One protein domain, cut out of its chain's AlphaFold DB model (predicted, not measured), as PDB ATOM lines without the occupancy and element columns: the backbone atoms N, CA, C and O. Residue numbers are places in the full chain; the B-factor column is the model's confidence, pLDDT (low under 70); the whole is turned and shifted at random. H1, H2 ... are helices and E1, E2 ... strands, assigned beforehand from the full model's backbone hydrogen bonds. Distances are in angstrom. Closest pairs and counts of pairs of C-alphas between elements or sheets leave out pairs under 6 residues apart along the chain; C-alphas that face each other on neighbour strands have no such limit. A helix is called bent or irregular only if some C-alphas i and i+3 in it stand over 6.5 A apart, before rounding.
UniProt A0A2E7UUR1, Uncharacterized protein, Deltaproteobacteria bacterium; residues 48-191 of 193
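This is residues 48 to 191 of the 193 residues of an uncharacterized protein of Deltaproteobacteria bacterium (UniProt A0A2E7UUR1). Amid little regular structure, two antiparallel four-strand sheets, E1 E2 E3 E6 and E5 E4 E7 E8, form a sandwich; H1 packs on the second, and residues 55 to 61 stick out. Named elements, E1 to E8 then H1, hold 48 of 144 printed residues, mostly strand. The whole is compact, radius of gyration of the C-alphas 15.1 A, spanning 52 by 29 by 28 A.

E1, residues 48 to 51, and E2, 68 to 72, form a hairpin, N 49 to O 70 being 2.9 A. E3, 76 to 81, completes a meander, antiparallel neighbours in turn, with N 69 to O 80 2.8 A. H1, 180 to 186, is irregular, C-alphas 182 and 185 being 8.0 A apart, with 0 of 3 O i to N i+4 and 3 of 4 O i to N i+3 pairs within hydrogen-bond range.

E4, 87 to 93, spans 20.1 A; E7, 160 to 166, 19.6 A. E5 is 127 to 129, E6 133 to 137, E8 174 to 177. C-alpha 48 is at (185.041, 242.865, 177.604), C-alpha 186 at (173.344, 236.241, 199.772).

The printed part has no cut. Links E1 to E2, E4 to E5 and E6 to E7 are long. Residues 55 to 63, 95 to 103 and 154 to 155 have pLDDT under 70.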
ATOM      1  N   THR A  48     184.644 243.619 176.405       90.50
ATOM      2  CA  THR A  48     185.041 242.865 177.604       90.50
ATOM      3  C   THR A  48     185.201 243.803 178.784       90.50
ATOM      4  O   THR A  48     185.784 244.879 178.648       90.50
ATOM      5  N   VAL A  49     184.696 243.373 179.930       91.69
ATOM      6  CA  VAL A  49     184.755 244.081 181.203       91.69
ATOM      7  C   VAL A  49     185.254 243.101 182.261       91.69
ATOM      8  O   VAL A  49     184.739 241.988 182.331       91.69
ATOM      9  N   THR A  50     186.254 243.491 183.049       93.38
ATOM     10  CA  THR A  50     186.801 242.672 184.141       93.38
ATOM     11  C   THR A  50     186.463 243.318 185.474       93.38
ATOM     12  O   THR A  50     186.610 244.527 185.615       93.38
ATOM     13  N   PHE A  51     186.022 242.498 186.421       92.19
ATOM     14  CA  PHE A  51     185.678 242.865 187.784       92.19
ATOM     15  C   PHE A  51     186.624 242.157 188.753       92.19
ATOM     16  O   PHE A  51     186.936 240.975 188.573       92.19
ATOM     17  N   SER A  52     187.047 242.863 189.791       90.69
ATOM     18  CA  SER A  52     187.953 242.354 190.822       90.69
ATOM     19  C   SER A  52     187.552 242.866 192.203       90.69
ATOM     20  O   SER A  52     186.722 243.771 192.325       90.69
ATOM     21  N   ASP A  53     188.133 242.277 193.251       85.19
ATOM     22  CA  ASP A  53     187.984 242.784 194.618       85.19
ATOM     23  C   ASP A  53     188.488 244.240 194.678       85.19
ATOM     24  O   ASP A  53     189.552 244.528 194.109       85.19
ATOM     25  N   PRO A  54     187.765 245.180 195.313       70.25
ATOM     26  CA  PRO A  54     188.311 246.505 195.580       70.25
ATOM     27  C   PRO A  54     189.605 246.375 196.397       70.25
ATOM     28  O   PRO A  54     189.632 245.657 197.395       70.25
ATOM     29  N   GLU A  55     190.677 247.061 195.978       68.56
ATOM     30  CA  GLU A  55     191.992 246.965 196.630       68.56
ATOM     31  C   GLU A  55     191.865 247.052 198.167       68.56
ATOM     32  O   GLU A  55     191.248 247.995 198.680       68.56
ATOM     33  N   PRO A  56     192.438 246.101 198.933       59.44
ATOM     34  CA  PRO A  56     192.261 246.078 200.374       59.44
ATOM     35  C   PRO A  56     192.895 247.318 201.014       59.44
ATOM     36  O   PRO A  56     194.112 247.501 201.007       59.44
ATOM     37  N   ASP A  57     192.061 248.142 201.648       62.12
ATOM     38  CA  ASP A  57     192.432 249.438 202.245       62.12
ATOM     39  C   ASP A  57     193.283 249.309 203.534       62.12
ATOM     40  O   ASP A  57     193.572 250.272 204.246       62.12
ATOM     41  N   SER A  58     193.702 248.095 203.897       63.50
ATOM     42  CA  SER A  58     194.524 247.859 205.082       63.50
ATOM     43  C   SER A  58     195.403 246.631 204.888       63.50
ATOM     44  O   SER A  58     194.918 245.584 204.485       63.50
ATOM     45  N   GLY A  59     196.701 246.765 205.181       59.25
ATOM     46  CA  GLY A  59     197.766 245.792 204.885       59.25
ATOM     47  C   GLY A  59     197.715 244.435 205.607       59.25
ATOM     48  O   GLY A  59     198.768 243.895 205.948       59.25
ATOM     49  N   ALA A  60     196.529 243.887 205.863       61.06
ATOM     50  CA  ALA A  60     196.325 242.464 206.091       61.06
ATOM     51  C   ALA A  60     196.149 241.757 204.733       61.06
ATOM     52  O   ALA A  60     195.554 242.336 203.826       61.06
ATOM     53  N   PRO A  61     196.641 240.518 204.565       58.56
ATOM     54  CA  PRO A  61     196.333 239.741 203.373       58.56
ATOM     55  C   PRO A  61     194.832 239.421 203.371       58.56
ATOM     56  O   PRO A  61     194.368 238.618 204.182       58.56
ATOM     57  N   ALA A  62     194.080 240.084 202.493       64.25
ATOM     58  CA  ALA A  62     192.753 239.627 202.105       64.25
ATOM     59  C   ALA A  62     192.892 238.277 201.375       64.25
ATOM     60  O   ALA A  62     193.940 238.028 200.765       64.25
ATOM     61  N   PRO A  63     191.897 237.375 201.465       66.38
ATOM     62  CA  PRO A  63     191.863 236.222 200.575       66.38
ATOM     63  C   PRO A  63     191.923 236.715 199.124       66.38
ATOM     64  O   PRO A  63     191.219 237.652 198.763       66.38
ATOM     65  N   GLU A  64     192.794 236.113 198.315       80.81
ATOM     66  CA  GLU A  64     192.883 236.427 196.889       80.81
ATOM     67  C   GLU A  64     191.608 235.916 196.214       80.81
ATOM     68  O   GLU A  64     191.402 234.708 196.088       80.81
ATOM     69  N   LEU A  65     190.709 236.838 195.869       88.75
ATOM     70  CA  LEU A  65     189.486 236.529 195.139       88.75
ATOM     71  C   LEU A  65     189.782 236.485 193.637       88.75
ATOM     72  O   LEU A  65     190.610 237.265 193.158       88.75
ATOM     73  N   PRO A  66     189.122 235.595 192.876       92.00
ATOM     74  CA  PRO A  66     189.322 235.550 191.441       92.00
ATOM     75  C   PRO A  66     188.757 236.804 190.770       92.00
ATOM     76  O   PRO A  66     187.746 237.370 191.188       92.00
ATOM     77  N   GLU A  67     189.391 237.190 189.670       94.38
ATOM     78  CA  GLU A  67     188.830 238.162 188.742       94.38
ATOM     79  C   GLU A  67     187.727 237.490 187.924       94.38
ATOM     80  O   GLU A  67     187.827 236.310 187.559       94.38
ATOM     81  N   VAL A  68     186.697 238.258 187.584       96.19
ATOM     82  CA  VAL A  68     185.613 237.809 186.709       96.19
ATOM     83  C   VAL A  68     185.550 238.712 185.487       96.19
ATOM     84  O   VAL A  68     185.380 239.921 185.608       96.19
ATOM     85  N   SER A  69     185.666 238.141 184.293       95.62
ATOM     86  CA  SER A  69     185.537 238.870 183.031       95.62
ATOM     87  C   SER A  69     184.240 238.505 182.328       95.62
ATOM     88  O   SER A  69     183.946 237.324 182.163       95.62
ATOM     89  N   VAL A  70     183.510 239.507 181.844       94.12
ATOM     90  CA  VAL A  70     182.330 239.347 180.989       94.12
ATOM     91  C   VAL A  70     182.629 239.931 179.617       94.12
ATOM     92  O   VAL A  70     182.992 241.102 179.502       94.12
ATOM     93  N   THR A  71     182.455 239.129 178.573       93.12
ATOM     94  CA  THR A  71     182.588 239.550 177.178       93.12
ATOM     95  C   THR A  71     181.240 239.447 176.484       93.12
ATOM     96  O   THR A  71     180.741 238.348 176.253       93.12
ATOM     97  N   TRP A  72     180.683 240.591 176.106       89.44
ATOM     98  CA  TRP A  72     179.496 240.691 175.264       89.44
ATOM     99  C   TRP A  72     179.928 240.650 173.803       89.44
ATOM    100  O   TRP A  72     180.657 241.533 173.352       89.44
ATOM    101  N   GLY A  73     179.556 239.588 173.088       88.50
ATOM    102  CA  GLY A  73     179.747 239.438 171.645       88.50
ATOM    103  C   GLY A  73     178.472 239.768 170.868       88.50
ATOM    104  O   GLY A  73     177.503 240.243 171.445       88.50
ATOM    105  N   GLY A  74     178.463 239.488 169.560       85.31
ATOM    106  CA  GLY A  74     177.278 239.719 168.717       85.31
ATOM    107  C   GLY A  74     176.200 238.633 168.794       85.31
ATOM    108  O   GLY A  74     175.054 238.880 168.448       85.31
ATOM    109  N   GLU A  75     176.553 237.420 169.228       87.62
ATOM    110  CA  GLU A  75     175.619 236.277 169.278       87.62
ATOM    111  C   GLU A  75     175.531 235.630 170.667       87.62
ATOM    112  O   GLU A  75     174.626 234.838 170.926       87.62
ATOM    113  N   ALA A  76     176.473 235.948 171.556       90.06
ATOM    114  CA  ALA A  76     176.584 235.339 172.869       90.06
ATOM    115  C   ALA A  76     177.306 236.259 173.854       90.06
ATOM    116  O   ALA A  76     178.158 237.067 173.462       90.06
ATOM    117  N   VAL A  77     177.012 236.066 175.138       90.62
ATOM    118  CA  VAL A  77     177.843 236.550 176.240       90.62
ATOM    119  C   VAL A  77     178.737 235.409 176.703       90.62
ATOM    120  O   VAL A  77     178.300 234.262 176.804       90.62
ATOM    121  N   SER A  78     179.989 235.713 177.010       93.81
ATOM    122  CA  SER A  78     180.878 234.777 177.688       93.81
ATOM    123  C   SER A  78     181.328 235.348 179.020       93.81
ATOM    124  O   SER A  78     181.504 236.559 179.156       93.81
ATOM    125  N   LEU A  79     181.517 234.473 179.999       95.69
ATOM    126  CA  LEU A  79     182.060 234.822 181.301       95.69
ATOM    127  C   LEU A  79     183.243 233.911 181.617       95.69
ATOM    128  O   LEU A  79     183.215 232.712 181.323       95.69
ATOM    129  N   ALA A  80     184.286 234.487 182.208       96.69
ATOM    130  CA  ALA A  80     185.456 233.769 182.684       96.69
ATOM    131  C   ALA A  80     185.773 234.136 184.138       96.69
ATOM    132  O   ALA A  80     185.790 235.314 184.477       96.69
ATOM    133  N   VAL A  81     186.068 233.134 184.961       96.31
ATOM    134  CA  VAL A  81     186.582 233.275 186.328       96.31
ATOM    135  C   VAL A  81     188.054 232.864 186.324       96.31
ATOM    136  O   VAL A  81     188.402 231.802 185.798       96.31
ATOM    137  N   SER A  82     188.936 233.720 186.841       94.56
ATOM    138  CA  SER A  82     190.387 233.592 186.631       94.56
ATOM    139  C   SER A  82     191.024 232.368 187.296       94.56
ATOM    140  O   SER A  82     192.067 231.901 186.833       94.56
ATOM    141  N   ASP A  83     190.393 231.816 188.332       92.25
ATOM    142  CA  ASP A  83     190.887 230.646 189.064       92.25
ATOM    143  C   ASP A  83     190.638 229.307 188.349       92.25
ATOM    144  O   ASP A  83     191.185 228.279 188.755       92.25
ATOM    145  N   GLY A  84     189.836 229.293 187.276       88.88
ATOM    146  CA  GLY A  84     189.472 228.060 186.573       88.88
ATOM    147  C   GLY A  84     188.540 227.139 187.371       88.88
ATOM    148  O   GLY A  84     188.350 225.985 186.984       88.88
ATOM    149  N   GLY A  85     187.983 227.614 188.487       89.31
ATOM    150  CA  GLY A  85     187.146 226.847 189.400       89.31
ATOM    151  C   GLY A  85     185.780 226.473 188.819       89.31
ATOM    152  O   GLY A  85     185.386 226.895 187.728       89.31
ATOM    153  N   ALA A  86     185.039 225.663 189.577       94.62
ATOM    154  CA  ALA A  86     183.654 225.321 189.268       94.62
ATOM    155  C   ALA A  86     182.698 226.288 189.976       94.62
ATOM    156  O   ALA A  86     182.638 226.329 191.210       94.62
ATOM    157  N   TRP A  87     181.904 227.010 189.193       95.81
ATOM    158  CA  TRP A  87     180.996 228.052 189.674       95.81
ATOM    159  C   TRP A  87     179.589 227.854 189.097       95.81
ATOM    160  O   TRP A  87     179.390 227.107 188.140       95.81
ATOM    161  N   GLN A  88     178.598 228.529 189.666       95.69
ATOM    162  CA  GLN A  88     177.282 228.702 189.056       95.69
ATOM    163  C   GLN A  88     177.041 230.181 188.796       95.69
ATOM    164  O   GLN A  88     177.233 230.993 189.691       95.69
ATOM    165  N   LEU A  89     176.608 230.515 187.588       95.12
ATOM    166  CA  LEU A  89     176.247 231.861 187.172       95.12
ATOM    167  C   LEU A  89     174.745 232.090 187.334       95.12
ATOM    168  O   LEU A  89     173.953 231.285 186.836       95.12
ATOM    169  N   GLY A  90     174.379 233.204 187.959       94.00
ATOM    170  CA  GLY A  90     173.053 233.809 187.881       94.00
ATOM    171  C   GLY A  90     173.121 235.234 187.343       94.00
ATOM    172  O   GLY A  90     174.142 235.916 187.475       94.00
ATOM    173  N   MET A  91     172.038 235.677 186.712       90.69
ATOM    174  CA  MET A  91     171.933 236.979 186.059       90.69
ATOM    175  C   MET A  91     170.528 237.556 186.220       90.69
ATOM    176  O   MET A  91     169.535 236.846 186.088       90.69
ATOM    177  N   ALA A  92     170.460 238.860 186.454       89.25
ATOM    178  CA  ALA A  92     169.217 239.611 186.531       89.25
ATOM    179  C   ALA A  92     169.395 240.968 185.845       89.25
ATOM    180  O   ALA A  92     170.404 241.640 186.046       89.25
ATOM    181  N   GLU A  93     168.422 241.396 185.048       86.25
ATOM    182  CA  GLU A  93     168.335 242.778 184.584       86.25
ATOM    183  C   GLU A  93     167.820 243.660 185.732       86.25
ATOM    184  O   GLU A  93     166.702 243.482 186.215       86.25
ATOM    185  N   THR A  94     168.638 244.609 186.178       81.81
ATOM    186  CA  THR A  94     168.366 245.473 187.340       81.81
ATOM    187  C   THR A  94     168.320 246.965 186.988       81.81
ATOM    188  O   THR A  94     167.818 247.773 187.770       81.81
ATOM    189  N   GLY A  95     168.820 247.354 185.812       69.56
ATOM    190  CA  GLY A  95     168.974 248.755 185.407       69.56
ATOM    191  C   GLY A  95     167.731 249.413 184.795       69.56
ATOM    192  O   GLY A  95     166.725 248.774 184.494       69.56
ATOM    193  N   GLY A  96     167.818 250.730 184.556       58.47
ATOM    194  CA  GLY A  96     166.729 251.617 184.097       58.47
ATOM    195  C   GLY A  96     166.073 251.317 182.732       58.47
ATOM    196  O   GLY A  96     165.294 252.142 182.250       58.47
ATOM    197  N   SER A  97     166.364 250.175 182.107       53.56
ATOM    198  CA  SER A  97     165.625 249.587 180.975       53.56
ATOM    199  C   SER A  97     164.426 248.735 181.405       53.56
ATOM    200  O   SER A  97     163.559 248.463 180.573       53.56
ATOM    201  N   CYS A  98     164.307 248.432 182.703       59.88
ATOM    202  CA  CYS A  98     163.079 248.001 183.371       59.88
ATOM    203  C   CYS A  98     162.013 249.119 183.352       59.88
ATOM    204  O   CYS A  98     161.596 249.649 184.381       59.88
ATOM    205  N   GLY A  99     161.628 249.575 182.160       49.00
ATOM    206  CA  GLY A  99     160.591 250.580 181.973       49.00
ATOM    207  C   GLY A  99     159.216 250.038 182.359       49.00
ATOM    208  O   GLY A  99     159.008 248.833 182.451       49.00
ATOM    209  N   GLU A 100     158.229 250.926 182.487       50.94
ATOM    210  CA  GLU A 100     156.847 250.588 182.886       50.94
ATOM    211  C   GLU A 100     156.150 249.526 181.999       50.94
ATOM    212  O   GLU A 100     155.071 249.056 182.346       50.94
ATOM    213  N   ASN A 101     156.745 249.147 180.859       48.69
ATOM    214  CA  ASN A 101     156.162 248.245 179.865       48.69
ATOM    215  C   ASN A 101     157.101 247.122 179.378       48.69
ATOM    216  O   ASN A 101     156.706 246.375 178.482       48.69
ATOM    217  N   ILE A 102     158.321 246.994 179.919       51.41
ATOM    218  CA  ILE A 102     159.209 245.858 179.626       51.41
ATOM    219  C   ILE A 102     159.433 245.119 180.947       51.41
ATOM    220  O   ILE A 102     160.000 245.707 181.867       51.41
ATOM    221  N   PRO A 103     158.953 243.871 181.090       58.09
ATOM    222  CA  PRO A 103     159.270 243.090 182.273       58.09
ATOM    223  C   PRO A 103     160.784 242.874 182.320       58.09
ATOM    224  O   PRO A 103     161.344 242.380 181.343       58.09
ATOM    225  N   CYS A 104     161.413 243.246 183.441       73.06
ATOM    226  CA  CYS A 104     162.828 242.972 183.677       73.06
ATOM    227  C   CYS A 104     163.095 241.498 183.404       73.06
ATOM    228  O   CYS A 104     162.408 240.622 183.954       73.06
ATOM    229  N   TRP A 105     164.081 241.218 182.566       75.31
ATOM    230  CA  TRP A 105     164.511 239.852 182.384       75.31
ATOM    231  C   TRP A 105     165.227 239.364 183.649       75.31
ATOM    232  O   TRP A 105     166.173 239.976 184.132       75.31
ATOM    233  N   THR A 106     164.757 238.256 184.207       75.94
ATOM    234  CA  THR A 106     165.326 237.621 185.414       75.94
ATOM    235  C   THR A 106     165.228 236.096 185.314       75.94
ATOM    236  O   THR A 106     165.188 235.385 186.314       75.94
ATOM    237  N   GLY A 107     165.145 235.574 184.084       76.81
ATOM    238  CA  GLY A 107     164.918 234.147 183.838       76.81
ATOM    239  C   GLY A 107     166.029 233.246 184.387       76.81
ATOM    240  O   GLY A 107     165.784 232.103 184.774       76.81
ATOM    241  N   GLU A 108     167.228 233.805 184.482       85.25
ATOM    242  CA  GLU A 108     168.454 233.171 184.936       85.25
ATOM    243  C   GLU A 108     168.881 233.696 186.314       85.25
ATOM    244  O   GLU A 108     170.055 233.620 186.685       85.25
ATOM    245  N   ASP A 109     167.939 234.240 187.091       89.62
ATOM    246  CA  ASP A 109     168.198 234.608 188.474       89.62
ATOM    247  C   ASP A 109     168.312 233.337 189.331       89.62
ATOM    248  O   ASP A 109     167.333 232.635 189.616       89.62
ATOM    249  N   CYS A 110     169.538 233.048 189.765       87.38
ATOM    250  CA  CYS A 110     169.862 231.891 190.590       87.38
ATOM    251  C   CYS A 110     169.474 232.057 192.065       87.38
ATOM    252  O   CYS A 110     169.727 231.158 192.871       87.38
ATOM    253  N   HIS A 111     168.913 233.203 192.446       88.12
ATOM    254  CA  HIS A 111     168.575 233.533 193.819       88.12
ATOM    255  C   HIS A 111     167.071 233.655 194.042       88.12
ATOM    256  O   HIS A 111     166.510 232.872 194.814       88.12
ATOM    257  N   THR A 112     166.421 234.634 193.412       85.12
ATOM    258  CA  THR A 112     165.010 234.950 193.684       85.12
ATOM    259  C   THR A 112     164.064 234.323 192.665       85.12
ATOM    260  O   THR A 112     162.908 234.045 192.993       85.12
ATOM    261  N   GLY A 113     164.581 234.001 191.478       86.00
ATOM    262  CA  GLY A 113     163.788 233.544 190.344       86.00
ATOM    263  C   GLY A 113     162.923 234.671 189.780       86.00
ATOM    264  O   GLY A 113     163.074 235.843 190.112       86.00
ATOM    265  N   TYR A 114     161.969 234.314 188.926       83.31
ATOM    266  CA  TYR A 114     161.152 235.279 188.199       83.31
ATOM    267  C   TYR A 114     159.679 234.888 188.218       83.31
ATOM    268  O   TYR A 114     159.331 233.727 188.037       83.31
ATOM    269  N   THR A 115     158.783 235.858 188.398       84.25
ATOM    270  CA  THR A 115     157.348 235.661 188.152       84.25
ATOM    271  C   THR A 115     156.904 236.569 187.015       84.25
ATOM    272  O   THR A 115     156.948 237.793 187.135       84.25
ATOM    273  N   ALA A 116     156.460 235.962 185.917       79.56
ATOM    274  CA  ALA A 116     155.965 236.664 184.747       79.56
ATOM    275  C   ALA A 116     154.627 237.366 185.008       79.56
ATOM    276  O   ALA A 116     153.907 237.075 185.965       79.56
ATOM    277  N   ALA A 117     154.268 238.287 184.113       79.50
ATOM    278  CA  ALA A 117     153.043 239.080 184.225       79.50
ATOM    279  C   ALA A 117     151.752 238.235 184.223       79.50
ATOM    280  O   ALA A 117     150.729 238.671 184.749       79.50
ATOM    281  N   ASP A 118     151.790 237.032 183.646       82.19
ATOM    282  CA  ASP A 118     150.681 236.074 183.650       82.19
ATOM    283  C   ASP A 118     150.604 235.222 184.936       82.19
ATOM    284  O   ASP A 118     149.687 234.412 185.088       82.19
ATOM    285  N   GLY A 119     151.527 235.432 185.879       83.69
ATOM    286  CA  GLY A 119     151.632 234.707 187.143       83.69
ATOM    287  C   GLY A 119     152.478 233.435 187.077       83.69
ATOM    288  O   GLY A 119     152.596 232.747 188.092       83.69
ATOM    289  N   THR A 120     153.066 233.102 185.925       85.38
ATOM    290  CA  THR A 120     153.965 231.949 185.794       85.38
ATOM    291  C   THR A 120     155.269 232.210 186.540       85.38
ATOM    292  O   THR A 120     155.928 233.220 186.305       85.38
ATOM    293  N   ALA A 121     155.649 231.290 187.426       87.25
ATOM    294  CA  ALA A 121     156.914 231.344 188.146       87.25
ATOM    295  C   ALA A 121     157.981 230.500 187.434       87.25
ATOM    296  O   ALA A 121     157.746 229.334 187.116       87.25
ATOM    297  N   TYR A 122     159.153 231.092 187.246       85.62
ATOM    298  CA  TYR A 122     160.358 230.492 186.694       85.62
ATOM    299  C   TYR A 122     161.478 230.552 187.731       85.62
ATOM    300  O   TYR A 122     161.565 231.489 188.527       85.62
ATOM    301  N   GLY A 123     162.363 229.564 187.694       84.62
ATOM    302  CA  GLY A 123     163.558 229.565 188.523       84.62
ATOM    303  C   GLY A 123     163.325 229.249 190.007       84.62
ATOM    304  O   GLY A 123     162.253 228.766 190.392       84.62
ATOM    305  N   PRO A 124     164.360 229.467 190.839       90.88
ATOM    306  CA  PRO A 124     165.672 230.006 190.460       90.88
ATOM    307  C   PRO A 124     166.453 229.060 189.534       90.88
ATOM    308  O   PRO A 124     166.457 227.843 189.745       90.88
ATOM    309  N   TYR A 125     167.089 229.609 188.499       91.31
ATOM    310  CA  TYR A 125     167.893 228.856 187.532       91.31
ATOM    311  C   TYR A 125     169.298 229.440 187.449       91.31
ATOM    312  O   TYR A 125     169.472 230.650 187.411       91.31
ATOM    313  N   CYS A 126     170.297 228.562 187.403       92.25
ATOM    314  CA  CYS A 126     171.702 228.933 187.292       92.25
ATOM    315  C   CYS A 126     172.331 228.210 186.105       92.25
ATOM    316  O   CYS A 126     171.892 227.122 185.714       92.25
ATOM    317  N   HIS A 127     173.439 228.752 185.611       93.56
ATOM    318  CA  HIS A 127     174.278 228.078 184.635       93.56
ATOM    319  C   HIS A 127     175.570 227.568 185.262       93.56
ATOM    320  O   HIS A 127     176.284 228.308 185.930       93.56
ATOM    321  N   ALA A 128     175.902 226.302 185.022       94.44
ATOM    322  CA  ALA A 128     177.165 225.744 185.481       94.44
ATOM    323  C   ALA A 128     178.337 226.312 184.666       94.44
ATOM    324  O   ALA A 128     178.397 226.141 183.449       94.44
ATOM    325  N   ILE A 129     179.293 226.925 185.354       94.69
ATOM    326  CA  ILE A 129     180.598 227.310 184.824       94.69
ATOM    327  C   ILE A 129     181.550 226.152 185.125       94.69
ATOM    328  O   ILE A 129     181.847 225.862 186.285       94.69
ATOM    329  N   SER A 130     182.013 225.480 184.074       88.88
ATOM    330  CA  SER A 130     183.021 224.420 184.175       88.88
ATOM    331  C   SER A 130     184.359 224.956 183.681       88.88
ATOM    332  O   SER A 130     184.398 225.690 182.697       88.88
ATOM    333  N   ASP A 131     185.448 224.617 184.371       89.88
ATOM    334  CA  ASP A 131     186.806 225.069 184.032       89.88
ATOM    335  C   ASP A 131     186.935 226.609 183.949       89.88
ATOM    336  O   ASP A 131     187.645 227.160 183.101       89.88
ATOM    337  N   GLY A 132     186.198 227.316 184.815       92.31
ATOM    338  CA  GLY A 132     186.190 228.774 184.922       92.31
ATOM    339  C   GLY A 132     185.648 229.522 183.708       92.31
ATOM    340  O   GLY A 132     185.921 230.711 183.592       92.31
ATOM    341  N   ARG A 133     184.920 228.887 182.777       95.00
ATOM    342  CA  ARG A 133     184.343 229.582 181.611       95.00
ATOM    343  C   ARG A 133     182.931 229.122 181.272       95.00
ATOM    344  O   ARG A 133     182.567 227.967 181.478       95.00
ATOM    345  N   ILE A 134     182.153 230.037 180.706       95.06
ATOM    346  CA  ILE A 134     180.853 229.748 180.103       95.06
ATOM    347  C   ILE A 134     180.577 230.688 178.930       95.06
ATOM    348  O   ILE A 134     181.042 231.826 178.920       95.06
ATOM    349  N   GLU A 135     179.806 230.210 177.959       93.69
ATOM    350  CA  GLU A 135     179.254 230.998 176.859       93.69
ATOM    351  C   GLU A 135     177.750 230.723 176.765       93.69
ATOM    352  O   GLU A 135     177.328 229.566 176.782       93.69
ATOM    353  N   LEU A 136     176.949 231.787 176.708       91.31
ATOM    354  CA  LEU A 136     175.492 231.741 176.663       91.31
ATOM    355  C   LEU A 136     175.012 232.512 175.431       91.31
ATOM    356  O   LEU A 136     175.249 233.716 175.310       91.31
ATOM    357  N   ALA A 137     174.356 231.804 174.513       90.00
ATOM    358  CA  ALA A 137     173.832 232.386 173.283       90.00
ATOM    359  C   ALA A 137     172.605 233.268 173.556       90.00
ATOM    360  O   ALA A 137     171.769 232.935 174.394       90.00
ATOM    361  N   TYR A 138     172.480 234.364 172.809       85.75
ATOM    362  CA  TYR A 138     171.308 235.234 172.860       85.75
ATOM    363  C   TYR A 138     170.078 234.576 172.225       85.75
ATOM    364  O   TYR A 138     170.173 233.676 171.386       85.75
ATOM    365  N   GLY A 139     168.905 235.111 172.552       82.56
ATOM    366  CA  GLY A 139     167.616 234.639 172.057       82.56
ATOM    367  C   GLY A 139     166.955 233.669 173.027       82.56
ATOM    368  O   GLY A 139     167.284 233.663 174.204       82.56
ATOM    369  N   GLY A 140     165.997 232.889 172.526       83.12
ATOM    370  CA  GLY A 140     165.128 232.029 173.334       83.12
ATOM    371  C   GLY A 140     163.722 232.610 173.511       83.12
ATOM    372  O   GLY A 140     163.488 233.797 173.273       83.12
ATOM    373  N   ASP A 141     162.778 231.755 173.902       82.44
ATOM    374  CA  ASP A 141     161.423 232.142 174.301       82.44
ATOM    375  C   ASP A 141     161.287 231.940 175.811       82.44
ATOM    376  O   ASP A 141     161.684 230.904 176.343       82.44
ATOM    377  N   LEU A 142     160.710 232.919 176.508       80.06
ATOM    378  CA  LEU A 142     160.459 232.831 177.945       80.06
ATOM    379  C   LEU A 142     159.562 231.635 178.284       80.06
ATOM    380  O   LEU A 142     159.733 231.030 179.336       80.06
ATOM    381  N   ALA A 143     158.653 231.253 177.383       82.44
ATOM    382  CA  ALA A 143     157.821 230.064 177.552       82.44
ATOM    383  C   ALA A 143     158.626 228.748 177.568       82.44
ATOM    384  O   ALA A 143     158.146 227.752 178.110       82.44
ATOM    385  N   ASP A 144     159.836 228.749 177.005       85.19
ATOM    386  CA  ASP A 144     160.744 227.599 176.956       85.19
ATOM    387  C   ASP A 144     161.798 227.624 178.081       85.19
ATOM    388  O   ASP A 144     162.640 226.722 178.164       85.19
ATOM    389  N   LEU A 145     161.762 228.644 178.948       85.69
ATOM    390  CA  LEU A 145     162.724 228.828 180.027       85.69
ATOM    391  C   LEU A 145     162.640 227.683 181.050       85.69
ATOM    392  O   LEU A 145     161.618 227.446 181.694       85.69
ATOM    393  N   GLN A 146     163.762 226.999 181.233       87.25
ATOM    394  CA  GLN A 146     163.961 225.881 182.151       87.25
ATOM    395  C   GLN A 146     165.430 225.851 182.626       87.25
ATOM    396  O   GLN A 146     166.264 226.597 182.102       87.25
ATOM    397  N   PRO A 147     165.811 224.992 183.592       86.00
ATOM    398  CA  PRO A 147     167.206 224.886 184.010       86.00
ATOM    399  C   PRO A 147     168.152 224.636 182.827       86.00
ATOM    400  O   PRO A 147     167.979 223.675 182.076       86.00
ATOM    401  N   GLY A 148     169.171 225.485 182.684       80.56
ATOM    402  CA  GLY A 148     170.210 225.357 181.660       80.56
ATOM    403  C   GLY A 148     169.862 225.929 180.283       80.56
ATOM    404  O   GLY A 148     170.727 225.906 179.408       80.56
ATOM    405  N   THR A 149     168.653 226.454 180.069       84.94
ATOM    406  CA  THR A 149     168.350 227.266 178.879       84.94
ATOM    407  C   THR A 149     168.653 228.728 179.128       84.94
ATOM    408  O   THR A 149     168.651 229.167 180.272       84.94
ATOM    409  N   THR A 150     168.846 229.462 178.043       81.00
ATOM    410  CA  THR A 150     169.129 230.888 178.071       81.00
ATOM    411  C   THR A 150     168.045 231.633 177.304       81.00
ATOM    412  O   THR A 150     167.702 231.218 176.194       81.00
ATOM    413  N   VAL A 151     167.491 232.690 177.896       81.88
ATOM    414  CA  VAL A 151     166.431 233.514 177.306       81.88
ATOM    415  C   VAL A 151     166.725 234.995 177.519       81.88
ATOM    416  O   VAL A 151     166.051 235.642 178.306       81.88
ATOM    417  N   PHE A 152     167.690 235.579 176.810       78.56
ATOM    418  CA  PHE A 152     167.962 237.019 176.939       78.56
ATOM    419  C   PHE A 152     168.419 237.677 175.636       78.56
ATOM    420  O   PHE A 152     168.743 237.013 174.652       78.56
ATOM    421  N   GLN A 153     168.384 239.009 175.608       70.06
ATOM    422  CA  GLN A 153     168.654 239.821 174.421       70.06
ATOM    423  C   GLN A 153     170.003 240.544 174.536       70.06
ATOM    424  O   GLN A 153     170.459 240.872 175.627       70.06
ATOM    425  N   GLU A 154     170.614 240.861 173.395       66.12
ATOM    426  CA  GLU A 154     171.917 241.545 173.306       66.12
ATOM    427  C   GLU A 154     171.934 242.939 173.977       66.12
ATOM    428  O   GLU A 154     172.976 243.420 174.411       66.12
ATOM    429  N   ALA A 155     170.776 243.598 174.110       67.88
ATOM    430  CA  ALA A 155     170.670 244.993 174.545       67.88
ATOM    431  C   ALA A 155     170.900 245.248 176.054       67.88
ATOM    432  O   ALA A 155     170.822 246.401 176.481       67.88
ATOM    433  N   PHE A 156     171.178 244.220 176.863       71.31
ATOM    434  CA  PHE A 156     171.201 244.330 178.328       71.31
ATOM    435  C   PHE A 156     172.573 244.626 178.943       71.31
ATOM    436  O   PHE A 156     172.652 244.829 180.147       71.31
ATOM    437  N   MET A 157     173.656 244.702 178.162       77.12
ATOM    438  CA  MET A 157     175.029 244.772 178.693       77.12
ATOM    439  C   MET A 157     175.236 245.736 179.879       77.12
ATOM    440  O   MET A 157     175.936 245.396 180.831       77.12
ATOM    441  N   GLY A 158     174.652 246.935 179.819       78.69
ATOM    442  CA  GLY A 158     174.800 247.964 180.853       78.69
ATOM    443  C   GLY A 158     173.788 247.897 181.998       78.69
ATOM    444  O   GLY A 158     173.778 248.806 182.816       78.69
ATOM    445  N   THR A 159     172.912 246.894 182.029       85.38
ATOM    446  CA  THR A 159     171.789 246.790 182.974       85.38
ATOM    447  C   THR A 159     171.680 245.419 183.636       85.38
ATOM    448  O   THR A 159     170.715 245.177 184.359       85.38
ATOM    449  N   VAL A 160     172.659 244.528 183.430       88.88
ATOM    450  CA  VAL A 160     172.716 243.215 184.090       88.88
ATOM    451  C   VAL A 160     173.521 243.286 185.384       88.88
ATOM    452  O   VAL A 160     174.648 243.788 185.418       88.88
ATOM    453  N   THR A 161     172.956 242.693 186.427       91.69
ATOM    454  CA  THR A 161     173.652 242.287 187.642       91.69
ATOM    455  C   THR A 161     173.877 240.784 187.620       91.69
ATOM    456  O   THR A 161     172.977 239.996 187.321       91.69
ATOM    457  N   TYR A 162     175.091 240.385 187.963       94.19
ATOM    458  CA  TYR A 162     175.547 239.008 187.970       94.19
ATOM    459  C   TYR A 162     175.824 238.560 189.394       94.19
ATOM    460  O   TYR A 162     176.232 239.347 190.254       94.19
ATOM    461  N   VAL A 163     175.693 237.260 189.603       96.12
ATOM    462  CA  VAL A 163     176.247 236.577 190.763       96.12
ATOM    463  C   VAL A 163     176.932 235.296 190.307       96.12
ATOM    464  O   VAL A 163     176.431 234.582 189.435       96.12
ATOM    465  N   VAL A 164     178.086 234.994 190.895       96.50
ATOM    466  CA  VAL A 164     178.727 233.684 190.774       96.50
ATOM    467  C   VAL A 164     178.788 233.005 192.136       96.50
ATOM    468  O   VAL A 164     179.294 233.557 193.114       96.50
ATOM    469  N   LEU A 165     178.233 231.798 192.202       95.44
ATOM    470  CA  LEU A 165     178.188 230.963 193.397       95.44
ATOM    471  C   LEU A 165     179.272 229.884 193.285       95.44
ATOM    472  O   LEU A 165     179.260 229.126 192.308       95.44
ATOM    473  N   PRO A 166     180.208 229.781 194.237       94.06
ATOM    474  CA  PRO A 166     181.238 228.760 194.178       94.06
ATOM    475  C   PRO A 166     180.644 227.382 194.466       94.06
ATOM    476  O   PRO A 166     179.726 227.226 195.273       94.06
ATOM    477  N   SER A 167     181.204 226.354 193.830       91.69
ATOM    478  CA  SER A 167     180.942 224.970 194.246       91.69
ATOM    479  C   SER A 167     181.665 224.621 195.552       91.69
ATOM    480  O   SER A 167     181.241 223.712 196.265       91.69
ATOM    481  N   ASP A 168     182.760 225.326 195.848       89.25
ATOM    482  CA  ASP A 168     183.506 225.218 197.097       89.25
ATOM    483  C   ASP A 168     182.862 226.105 198.182       89.25
ATOM    484  O   ASP A 168     182.837 227.326 198.025       89.25
ATOM    485  N   PRO A 169     182.345 225.533 199.284       87.00
ATOM    486  CA  PRO A 169     181.724 226.308 200.356       87.00
ATOM    487  C   PRO A 169     182.711 227.160 201.174       87.00
ATOM    488  O   PRO A 169     182.262 227.948 202.005       87.00
ATOM    489  N   GLU A 170     184.026 226.987 201.006       86.56
ATOM    490  CA  GLU A 170     185.036 227.836 201.653       86.56
ATOM    491  C   GLU A 170     185.241 229.171 200.921       86.56
ATOM    492  O   GLU A 170     185.782 230.114 201.503       86.56
ATOM    493  N   LEU A 171     184.782 229.272 199.669       88.69
ATOM    494  CA  LEU A 171     184.830 230.497 198.879       88.69
ATOM    495  C   LEU A 171     183.545 231.323 199.069       88.69
ATOM    496  O   LEU A 171     182.455 230.759 199.209       88.69
ATOM    497  N   PRO A 172     183.631 232.665 199.058       92.25
ATOM    498  CA  PRO A 172     182.443 233.505 199.030       92.25
ATOM    499  C   PRO A 172     181.795 233.490 197.637       92.25
ATOM    500  O   PRO A 172     182.472 233.323 196.622       92.25
ATOM    501  N   CYS A 173     180.484 233.731 197.573       94.81
ATOM    502  CA  CYS A 173     179.874 234.160 196.316       94.81
ATOM    503  C   CYS A 173     180.323 235.575 195.954       94.81
ATOM    504  O   CYS A 173     180.679 236.365 196.834       94.81
ATOM    505  N   LEU A 174     180.284 235.895 194.662       95.81
ATOM    506  CA  LEU A 174     180.703 237.190 194.132       95.81
ATOM    507  C   LEU A 174     179.530 237.826 193.386       95.81
ATOM    508  O   LEU A 174     178.911 237.159 192.557       95.81
ATOM    509  N   ALA A 175     179.232 239.092 193.664       95.75
ATOM    510  CA  ALA A 175     178.197 239.877 192.990       95.75
ATOM    511  C   ALA A 175     178.825 241.089 192.289       95.75
ATOM    512  O   ALA A 175     179.752 241.700 192.817       95.75
ATOM    513  N   PHE A 176     178.362 241.425 191.086       95.31
ATOM    514  CA  PHE A 176     178.938 242.501 190.267       95.31
ATOM    515  C   PHE A 176     177.981 242.927 189.144       95.31
ATOM    516  O   PHE A 176     176.962 242.280 188.911       95.31
ATOM    517  N   GLY A 177     178.304 244.005 188.427       92.38
ATOM    518  CA  GLY A 177     177.474 244.539 187.339       92.38
ATOM    519  C   GLY A 177     176.780 245.849 187.710       92.38
ATOM    520  O   GLY A 177     177.386 246.692 188.368       92.38
ATOM    521  N   ASP A 178     175.545 246.032 187.245       90.75
ATOM    522  CA  ASP A 178     174.798 247.295 187.352       90.75
ATOM    523  C   ASP A 178     174.373 247.653 188.793       90.75
ATOM    524  O   ASP A 178     174.691 248.739 189.276       90.75
ATOM    525  N   GLN A 179     173.696 246.739 189.497       90.50
ATOM    526  CA  GLN A 179     173.193 246.907 190.871       90.50
ATOM    527  C   GLN A 179     173.489 245.658 191.723       90.50
ATOM    528  O   GLN A 179     172.592 244.853 191.988       90.50
ATOM    529  N   PRO A 180     174.751 245.458 192.161       91.38
ATOM    530  CA  PRO A 180     175.151 244.276 192.934       91.38
ATOM    531  C   PRO A 180     174.369 244.063 194.241       91.38
ATOM    532  O   PRO A 180     174.274 242.930 194.712       91.38
ATOM    533  N   ASP A 181     173.776 245.125 194.795       90.75
ATOM    534  CA  ASP A 181     172.931 245.101 195.995       90.75
ATOM    535  C   ASP A 181     171.624 244.312 195.809       90.75
ATOM    536  O   ASP A 181     171.025 243.855 196.784       90.75
ATOM    537  N   TYR A 182     171.222 244.039 194.563       89.44
ATOM    538  CA  TYR A 182     170.155 243.084 194.250       89.44
ATOM    539  C   TYR A 182     170.362 241.716 194.932       89.44
ATOM    540  O   TYR A 182     169.396 241.073 195.347       89.44
ATOM    541  N   TYR A 183     171.619 241.293 195.113       92.00
ATOM    542  CA  TYR A 183     171.991 240.027 195.750       92.00
ATOM    543  C   TYR A 183     172.418 240.161 197.228       92.00
ATOM    544  O   TYR A 183     172.989 239.219 197.783       92.00
ATOM    545  N   ASP A 184     172.112 241.268 197.916       91.50
ATOM    546  CA  ASP A 184     172.531 241.517 199.312       91.50
ATOM    547  C   ASP A 184     172.133 240.399 200.292       91.50
ATOM    548  O   ASP A 184     172.861 240.083 201.237       91.50
ATOM    549  N   ALA A 185     170.992 239.746 200.053       92.00
ATOM    550  CA  ALA A 185     170.517 238.639 200.881       92.00
ATOM    551  C   ALA A 185     171.464 237.421 200.879       92.00
ATOM    552  O   ALA A 185     171.429 236.626 201.821       92.00
ATOM    553  N   LEU A 186     172.325 237.287 199.864       92.31
ATOM    554  CA  LEU A 186     173.344 236.241 199.772       92.31
ATOM    555  C   LEU A 186     174.642 236.590 200.508       92.31
ATOM    556  O   LEU A 186     175.463 235.702 200.724       92.31
ATOM    557  N   SER A 187     174.825 237.849 200.925       92.12
ATOM    558  CA  SER A 187     176.066 238.322 201.560       92.12
ATOM    559  C   SER A 187     177.320 238.056 200.708       92.12
ATOM    560  O   SER A 187     178.372 237.699 201.243       92.12
ATOM    561  N   CYS A 188     177.202 238.200 199.385       93.88
ATOM    562  CA  CYS A 188     178.324 238.046 198.462       93.88
ATOM    563  C   CYS A 188     179.346 239.175 198.614       93.88
ATOM    564  O   CYS A 188     179.016 240.285 199.033       93.88
ATOM    565  N   VAL A 189     180.589 238.905 198.220       94.31
ATOM    566  CA  VAL A 189     181.578 239.968 198.024       94.31
ATOM    567  C   VAL A 189     181.227 240.723 196.746       94.31
ATOM    568  O   VAL A 189     180.985 240.108 195.707       94.31
ATOM    569  N   VAL A 190     181.189 242.051 196.824       94.62
ATOM    570  CA  VAL A 190     180.901 242.903 195.667       94.62
ATOM    571  C   VAL A 190     182.200 243.217 194.933       94.62
ATOM    572  O   VAL A 190     183.092 243.840 195.507       94.62
ATOM    573  N   LEU A 191     182.291 242.810 193.668       93.50
ATOM    574  CA  LEU A 191     183.406 243.167 192.790       93.50
ATOM    575  C   LEU A 191     183.101 244.470 192.044       93.50
ATOM    576  O   LEU A 191     181.945 244.768 191.728       93.50
TER     577      LEU A 191